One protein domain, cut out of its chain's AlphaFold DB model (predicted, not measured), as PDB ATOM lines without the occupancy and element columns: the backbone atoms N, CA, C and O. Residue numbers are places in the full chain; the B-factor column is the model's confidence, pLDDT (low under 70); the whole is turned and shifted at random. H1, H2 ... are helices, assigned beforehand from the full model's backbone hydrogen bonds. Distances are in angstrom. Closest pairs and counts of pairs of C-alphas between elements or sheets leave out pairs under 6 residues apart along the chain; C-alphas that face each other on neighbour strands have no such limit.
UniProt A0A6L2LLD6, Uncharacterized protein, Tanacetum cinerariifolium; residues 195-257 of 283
ATOM      1  N   ALA A 195     135.662 148.315 173.557       90.81
ATOM      2  CA  ALA A 195     135.976 149.638 173.019       90.81
ATOM      3  C   ALA A 195     135.694 150.778 174.018       90.81
ATOM      4  O   ALA A 195     136.499 151.706 174.134       90.81
ATOM      5  N   GLN A 196     134.583 150.709 174.762       92.38
ATOM      6  CA  GLN A 196     134.268 151.665 175.831       92.38
ATOM      7  C   GLN A 196     135.286 151.571 176.968       92.38
ATOM      8  O   GLN A 196     135.838 152.594 177.369       92.38
ATOM      9  N   GLN A 197     135.608 150.358 177.424       93.44
ATOM     10  CA  GLN A 197     136.655 150.119 178.419       93.44
ATOM     11  C   GLN A 197     138.004 150.661 177.940       93.44
ATOM     12  O   GLN A 197     138.668 151.394 178.665       93.44
ATOM     13  N   ARG A 198     138.382 150.398 176.681       94.81
ATOM     14  CA  ARG A 198     139.604 150.944 176.074       94.81
ATOM     15  C   ARG A 198     139.614 152.467 176.091       94.81
ATOM     16  O   ARG A 198     140.632 153.058 176.429       94.81
ATOM     17  N   LYS A 199     138.493 153.110 175.755       95.56
ATOM     18  CA  LYS A 199     138.362 154.572 175.808       95.56
ATOM     19  C   LYS A 199     138.571 155.093 177.231       95.56
ATOM     20  O   LYS A 199     139.349 156.025 177.404       95.56
ATOM     21  N   ILE A 200     137.935 154.474 178.225       94.69
ATOM     22  CA  ILE A 200     138.086 154.833 179.645       94.69
ATOM     23  C   ILE A 200     139.550 154.681 180.086       94.69
ATOM     24  O   ILE A 200     140.137 155.636 180.593       94.69
ATOM     25  N   MET A 201     140.172 153.530 179.813       95.81
ATOM     26  CA  MET A 201     141.574 153.266 180.160       95.81
ATOM     27  C   MET A 201     142.538 154.241 179.472       95.81
ATOM     28  O   MET A 201     143.460 154.749 180.105       95.81
ATOM     29  N   CYS A 202     142.325 154.553 178.190       94.50
ATOM     30  CA  CYS A 202     143.150 155.518 177.465       94.50
ATOM     31  C   CYS A 202     143.027 156.934 178.035       94.50
ATOM     32  O   CYS A 202     144.037 157.625 178.153       94.50
ATOM     33  N   THR A 203     141.817 157.366 178.398       96.00
ATOM     34  CA  THR A 203     141.602 158.662 179.056       96.00
ATOM     35  C   THR A 203     142.331 158.718 180.397       96.00
ATOM     36  O   THR A 203     143.031 159.689 180.668       96.00
ATOM     37  N   TYR A 204     142.241 157.657 181.201       94.94
ATOM     38  CA  TYR A 204     142.962 157.570 182.470       94.94
ATOM     39  C   TYR A 204     144.480 157.647 182.272       94.94
ATOM     40  O   TYR A 204     145.144 158.464 182.897       94.94
ATOM     41  N   LEU A 205     145.035 156.861 181.346       94.94
ATOM     42  CA  LEU A 205     146.470 156.873 181.043       94.94
ATOM     43  C   LEU A 205     146.953 158.219 180.491       94.94
ATOM     44  O   LEU A 205     148.083 158.614 180.766       94.94
ATOM     45  N   LYS A 206     146.118 158.940 179.736       94.69
ATOM     46  CA  LYS A 206     146.432 160.304 179.295       94.69
ATOM     47  C   LYS A 206     146.608 161.241 180.491       94.69
ATOM     48  O   LYS A 206     147.553 162.021 180.502       94.69
ATOM     49  N   ASN A 207     145.724 161.142 181.481       93.19
ATOM     50  CA  ASN A 207     145.724 162.029 182.641       93.19
ATOM     51  C   ASN A 207     146.791 161.640 183.676       93.19
ATOM     52  O   ASN A 207     147.453 162.514 184.218       93.19
ATOM     53  N   MET A 208     146.984 160.340 183.922       90.62
ATOM     54  CA  MET A 208     147.886 159.845 184.969       90.62
ATOM     55  C   MET A 208     149.332 159.664 184.509       90.62
ATOM     56  O   MET A 208     150.254 159.876 185.285       90.62
ATOM     57  N   GLU A 209     149.548 159.249 183.259       88.50
ATOM     58  CA  GLU A 209     150.890 158.968 182.724       88.50
ATOM     59  C   GLU A 209     151.354 160.021 181.708       88.50
ATOM     60  O   GLU A 209     152.429 159.872 181.130       88.50
ATOM     61  N   GLY A 210     150.523 161.022 181.391       91.94
ATOM     62  CA  GLY A 210     150.818 162.011 180.345       91.94
ATOM     63  C   GLY A 210     150.910 161.418 178.931       91.94
ATOM     64  O   GLY A 210     151.465 162.040 178.025       91.94
ATOM     65  N   LYS A 211     150.403 160.195 178.712       91.31
ATOM     66  CA  LYS A 211     150.535 159.502 177.423       91.31
ATOM     67  C   LYS A 211     149.648 160.127 176.353       91.31
ATOM     68  O   LYS A 211     148.463 160.383 176.570       91.31
ATOM     69  N   LYS A 212     150.194 160.302 175.146       92.19
ATOM     70  CA  LYS A 212     149.419 160.797 174.005       92.19
ATOM     71  C   LYS A 212     148.436 159.729 173.533       92.19
ATOM     72  O   LYS A 212     148.742 158.538 173.472       92.19
ATOM     73  N   LEU A 213     147.239 160.168 173.143       89.88
ATOM     74  CA  LEU A 213     146.196 159.265 172.657       89.88
ATOM     75  C   LEU A 213     146.607 158.561 171.351       89.88
ATOM     76  O   LEU A 213     146.214 157.419 171.136       89.88
ATOM     77  N   THR A 214     147.403 159.213 170.499       91.25
ATOM     78  CA  THR A 214     147.965 158.645 169.257       91.25
ATOM     79  C   THR A 214     148.752 157.366 169.515       91.25
ATOM     80  O   THR A 214     148.559 156.369 168.826       91.25
ATOM     81  N   ASP A 215     149.548 157.361 170.578       89.94
ATOM     82  CA  ASP A 215     150.446 156.256 170.913       89.94
ATOM     83  C   ASP A 215     149.671 155.082 171.523       89.94
ATOM     84  O   ASP A 215     150.104 153.932 171.473       89.94
ATOM     85  N   LEU A 216     148.509 155.372 172.116       92.81
ATOM     86  CA  LEU A 216     147.589 154.377 172.655       92.81
ATOM     87  C   LEU A 216     146.669 153.804 171.567       92.81
ATOM     88  O   LEU A 216     146.318 152.629 171.637       92.81
ATOM     89  N   LYS A 217     146.310 154.588 170.538       87.88
ATOM     90  CA  LYS A 217     145.415 154.159 169.446       87.88
ATOM     91  C   LYS A 217     145.942 152.950 168.670       87.88
ATOM     92  O   LYS A 217     145.123 152.113 168.300       87.88
ATOM     93  N   ASN A 218     147.258 152.818 168.513       90.19
ATOM     94  CA  ASN A 218     147.881 151.720 167.759       90.19
ATOM     95  C   ASN A 218     148.240 150.498 168.626       90.19
ATOM     96  O   ASN A 218     148.750 149.508 168.112       90.19
ATOM     97  N   LYS A 219     147.985 150.541 169.942       93.44
ATOM     98  CA  LYS A 219     148.292 149.434 170.860       93.44
ATOM     99  C   LYS A 219     147.120 148.471 171.005       93.44
ATOM    100  O   LYS A 219     145.958 148.891 171.008       93.44
ATOM    101  N   SER A 220     147.435 147.192 171.201       95.00
ATOM    102  CA  SER A 220     146.447 146.166 171.541       95.00
ATOM    103  C   SER A 220     145.768 146.465 172.883       95.00
ATOM    104  O   SER A 220     146.304 147.193 173.727       95.00
ATOM    105  N   PHE A 221     144.576 145.902 173.082       94.62
ATOM    106  CA  PHE A 221     143.821 146.066 174.324       94.62
ATOM    107  C   PHE A 221     144.608 145.560 175.539       94.62
ATOM    108  O   PHE A 221     144.759 146.305 176.501       94.62
ATOM    109  N   ASP A 222     145.211 144.373 175.450       96.62
ATOM    110  CA  ASP A 222     145.979 143.764 176.544       96.62
ATOM    111  C   ASP A 222     147.179 144.622 176.965       96.62
ATOM    112  O   ASP A 222     147.506 144.732 178.147       96.62
ATOM    113  N   SER A 223     147.834 145.276 175.999       96.00
ATOM    114  CA  SER A 223     148.921 146.218 176.280       96.00
ATOM    115  C   SER A 223     148.412 147.442 177.048       96.00
ATOM    116  O   SER A 223     149.040 147.875 178.017       96.00
ATOM    117  N   ILE A 224     147.257 147.984 176.646       95.62
ATOM    118  CA  ILE A 224     146.607 149.116 177.323       95.62
ATOM    119  C   ILE A 224     146.169 148.728 178.734       95.62
ATOM    120  O   ILE A 224     146.432 149.486 179.664       95.62
ATOM    121  N   GLN A 225     145.592 147.541 178.903       95.88
ATOM    122  CA  GLN A 225     145.146 147.026 180.193       95.88
ATOM    123  C   GLN A 225     146.316 146.868 181.172       95.88
ATOM    124  O   GLN A 225     146.282 147.432 182.260       95.88
ATOM    125  N   LYS A 226     147.431 146.253 180.749       96.31
ATOM    126  CA  LYS A 226     148.648 146.144 181.581       96.31
ATOM    127  C   LYS A 226     149.202 147.505 182.016       96.31
ATOM    128  O   LYS A 226     149.694 147.648 183.137       96.31
ATOM    129  N   MET A 227     149.168 148.504 181.130       94.69
ATOM    130  CA  MET A 227     149.582 149.869 181.476       94.69
ATOM    131  C   MET A 227     148.616 150.506 182.477       94.69
ATOM    132  O   MET A 227     149.076 151.146 183.421       94.69
ATOM    133  N   PHE A 228     147.309 150.331 182.268       95.12
ATOM    134  CA  PHE A 228     146.268 150.834 183.156       95.12
ATOM    135  C   PHE A 228     146.404 150.233 184.553       95.12
ATOM    136  O   PHE A 228     146.514 150.991 185.505       95.12
ATOM    137  N   ASP A 229     146.532 148.913 184.682       95.12
ATOM    138  CA  ASP A 229     146.663 148.243 185.981       95.12
ATOM    139  C   ASP A 229     147.908 148.706 186.744       95.12
ATOM    140  O   ASP A 229     147.868 148.915 187.955       95.12
ATOM    141  N   ARG A 230     149.027 148.919 186.038       94.62
ATOM    142  CA  ARG A 230     150.256 149.468 186.630       94.62
ATOM    143  C   ARG A 230     150.052 150.898 187.142       94.62
ATOM    144  O   ARG A 230     150.515 151.226 188.231       94.62
ATOM    145  N   ALA A 231     149.395 151.745 186.353       92.81
ATOM    146  CA  ALA A 231     149.086 153.125 186.724       92.81
ATOM    147  C   ALA A 231     148.087 153.183 187.892       92.81
ATOM    148  O   ALA A 231     148.286 153.920 188.850       92.81
ATOM    149  N   PHE A 232     147.044 152.358 187.838       92.00
ATOM    150  CA  PHE A 232     145.998 152.252 188.849       92.00
ATOM    151  C   PHE A 232     146.551 151.762 190.191       92.00
ATOM    152  O   PHE A 232     146.267 152.354 191.228       92.00
ATOM    153  N   LYS A 233     147.435 150.753 190.181       90.06
ATOM    154  CA  LYS A 233     148.140 150.300 191.390       90.06
ATOM    155  C   LYS A 233     148.971 151.414 192.025       90.06
ATOM    156  O   LYS A 233     148.868 151.596 193.228       90.06
ATOM    157  N   ARG A 234     149.729 152.193 191.239       87.12
ATOM    158  CA  ARG A 234     150.517 153.324 191.771       87.12
ATOM    159  C   ARG A 234     149.656 154.373 192.473       87.12
ATOM    160  O   ARG A 234     150.067 154.869 193.512       87.12
ATOM    161  N   VAL A 235     148.473 154.673 191.933       85.25
ATOM    162  CA  VAL A 235     147.522 155.597 192.572       85.25
ATOM    163  C   VAL A 235     146.992 155.031 193.882       85.25
ATOM    164  O   VAL A 235     146.956 155.747 194.871       85.25
ATOM    165  N   ASN A 236     146.658 153.743 193.931       79.25
ATOM    166  CA  ASN A 236     146.153 153.127 195.161       79.25
ATOM    167  C   ASN A 236     147.242 152.892 196.223       79.25
ATOM    168  O   ASN A 236     146.925 152.776 197.399       79.25
ATOM    169  N   THR A 237     148.519 152.806 195.833       77.19
ATOM    170  CA  THR A 237     149.657 152.764 196.772       77.19
ATOM    171  C   THR A 237     149.993 154.147 197.341       77.19
ATOM    172  O   THR A 237     150.752 154.245 198.302       77.19
ATOM    173  N   PHE A 238     149.438 155.223 196.779       60.56
ATOM    174  CA  PHE A 238     149.600 156.562 197.327       60.56
ATOM    175  C   PHE A 238     148.722 156.705 198.577       60.56
ATOM    176  O   PHE A 238     147.519 156.940 198.488       60.56
ATOM    177  N   VAL A 239     149.327 156.509 199.749       56.72
ATOM    178  CA  VAL A 239     148.677 156.749 201.041       56.72
ATOM    179  C   VAL A 239     148.544 158.257 201.236       56.72
ATOM    180  O   VAL A 239     149.531 158.991 201.208       56.72
ATOM    181  N   ASP A 240     147.310 158.728 201.407       61.41
ATOM    182  CA  ASP A 240     147.033 160.120 201.741       61.41
ATOM    183  C   ASP A 240     147.472 160.373 203.190       61.41
ATOM    184  O   ASP A 240     146.919 159.790 204.123       61.41
ATOM    185  N   TYR A 241     148.456 161.248 203.392       58.47
ATOM    186  CA  TYR A 241     149.021 161.625 204.697       58.47
ATOM    187  C   TYR A 241     147.952 162.043 205.731       58.47
ATOM    188  O   TYR A 241     148.173 161.963 206.941       58.47
ATOM    189  N   ARG A 242     146.758 162.467 205.284       53.47
ATOM    190  CA  ARG A 242     145.610 162.750 206.163       53.47
ATOM    191  C   ARG A 242     145.045 161.510 206.859       53.47
ATOM    192  O   ARG A 242     144.579 161.625 207.991       53.47
ATOM    193  N   THR A 243     145.084 160.344 206.218       60.44
ATOM    194  CA  THR A 243     144.603 159.086 206.817       60.44
ATOM    195  C   THR A 243     145.514 158.629 207.957       60.44
ATOM    196  O   THR A 243     145.019 158.232 209.010       60.44
ATOM    197  N   GLU A 244     146.828 158.829 207.823       57.56
ATOM    198  CA  GLU A 244     147.801 158.554 208.885       57.56
ATOM    199  C   GLU A 244     147.614 159.474 210.106       57.56
ATOM    200  O   GLU A 244     147.717 159.008 211.240       57.56
ATOM    201  N   LEU A 245     147.266 160.754 209.906       55.50
ATOM    202  CA  LEU A 245     147.016 161.699 211.006       55.50
ATOM    203  C   LEU A 245     145.718 161.378 211.777       55.50
ATOM    204  O   LEU A 245     145.665 161.489 213.006       55.50
ATOM    205  N   VAL A 246     144.665 160.947 211.077       57.09
ATOM    206  CA  VAL A 246     143.398 160.519 211.699       57.09
ATOM    207  C   VAL A 246     143.582 159.198 212.453       57.09
ATOM    208  O   VAL A 246     143.077 159.039 213.565       57.09
ATOM    209  N   GLU A 247     144.370 158.266 211.919       58.41
ATOM    210  CA  GLU A 247     144.646 157.000 212.597       58.41
ATOM    211  C   GLU A 247     145.615 157.163 213.784       58.41
ATOM    212  O   GLU A 247     145.410 156.557 214.839       58.41
ATOM    213  N   GLN A 248     146.627 158.035 213.679       53.22
ATOM    214  CA  GLN A 248     147.486 158.413 214.808       53.22
ATOM    215  C   GLN A 248     146.711 159.147 215.907       53.22
ATOM    216  O   GLN A 248     146.893 158.827 217.080       53.22
ATOM    217  N   SER A 249     145.828 160.091 215.566       57.28
ATOM    218  CA  SER A 249     144.999 160.778 216.570       57.28
ATOM    219  C   SER A 249     144.003 159.826 217.244       57.28
ATOM    220  O   SER A 249     143.813 159.907 218.456       57.28
ATOM    221  N   SER A 250     143.478 158.835 216.517       58.12
ATOM    222  CA  SER A 250     142.632 157.772 217.081       58.12
ATOM    223  C   SER A 250     143.404 156.822 218.012       58.12
ATOM    224  O   SER A 250     142.894 156.420 219.059       58.12
ATOM    225  N   LYS A 251     144.661 156.489 217.682       59.12
ATOM    226  CA  LYS A 251     145.547 155.694 218.554       59.12
ATOM    227  C   LYS A 251     145.970 156.479 219.802       59.12
ATOM    228  O   LYS A 251     145.998 155.907 220.890       59.12
ATOM    229  N   LYS A 252     146.223 157.786 219.674       55.53
ATOM    230  CA  LYS A 252     146.559 158.673 220.800       55.53
ATOM    231  C   LYS A 252     145.370 158.854 221.752       55.53
ATOM    232  O   LYS A 252     145.546 158.704 222.955       55.53
ATOM    233  N   ALA A 253     144.155 159.021 221.223       47.50
ATOM    234  CA  ALA A 253     142.930 159.079 222.023       47.50
ATOM    235  C   ALA A 253     142.665 157.778 222.805       47.50
ATOM    236  O   ALA A 253     142.266 157.825 223.964       47.50
ATOM    237  N   LYS A 254     142.945 156.601 222.226       47.69
ATOM    238  CA  LYS A 254     142.746 155.313 222.920       47.69
ATOM    239  C   LYS A 254     143.740 155.074 224.069       47.69
ATOM    240  O   LYS A 254     143.378 154.410 225.035       47.69
ATOM    241  N   VAL A 255     144.955 155.622 223.984       39.69
ATOM    242  CA  VAL A 255     145.960 155.583 225.069       39.69
ATOM    243  C   VAL A 255     145.690 156.662 226.128       39.69
ATOM    244  O   VAL A 255     145.964 156.457 227.306       39.69
ATOM    245  N   GLU A 256     145.106 157.795 225.740       41.56
ATOM    246  CA  GLU A 256     144.774 158.890 226.660       41.56
ATOM    247  C   GLU A 256     143.494 158.616 227.482       41.56
ATOM    248  O   GLU A 256     143.392 159.051 228.630       41.56
ATOM    249  N   ILE A 257     142.551 157.815 226.961       43.44
ATOM    250  CA  ILE A 257     141.313 157.421 227.668       43.44
ATOM    251  C   ILE A 257     141.567 156.380 228.779       43.44
ATOM    252  O   ILE A 257     140.811 156.334 229.749       43.44
TER     253      ILE A 257
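AT A GLANCE: This is residues 195 to 257 of the 283 residues of an uncharacterized protein of Tanacetum cinerariifolium (UniProt A0A6L2LLD6). A small compact head of three helices, H1 and H3 crossed at a steep tilt with the short H2 packed on part of H1, has one long arm, residues 236 to 257, which sticks out from the head and ends in the lone helix H4, residues 241 to 257. The printed part has 63 residues with four named helices, H1, H2, H3 and H4 in chain order, and no named strand; the class is all helix. The whole is extended, a rod with a radius of gyration of the C-alphas of 18.5 A and spans of 60 by 18 by 16 A.

HOW THE PARTS SIT: H1, residues 195 to 209, touches H3, residues 221 to 236, closest at the C-alphas of Met 201 and Phe 228, 6.1 A apart. They run the same way at a steep tilt of 47 degrees. H1 touches H2, residues 213 to 217, with residues 202 to 206 alone; the closest C-alphas are those of Cys 202 and Leu 216, 6.6 A apart. H2 and H3 are close but not clearly touching, with the C-alphas of Leu 216 and Ile 224 closest at 7.1 A. H4, residues 241 to 257, is apart from H1, H2 and H3. In H1, H2, H3 and H4 every O i to N i+4 pair is within hydrogen-bond range.

IN THESE COORDINATES: H1 is 20.1 A long and begins at C-alpha 195, (135.976, 149.638, 173.019). H2 is 6.1 A long. H3 measures 22.1 A and begins at C-alpha 221, (143.821, 146.066, 174.324). H4 measures 24.6 A and ends at C-alpha 257, (141.313, 157.421, 227.668).

THE WHOLE: The two C-alphas farthest apart, those of Asn 218 and Ile 257, are 60.5 A apart. Residues 236 to 257 stand free; the body without them spans 24 by 18 by 15 A. The three links are tight, and the printed part has no cut. Mean pLDDT of the printed part is 80.2, with residues 238 to 257 under 70.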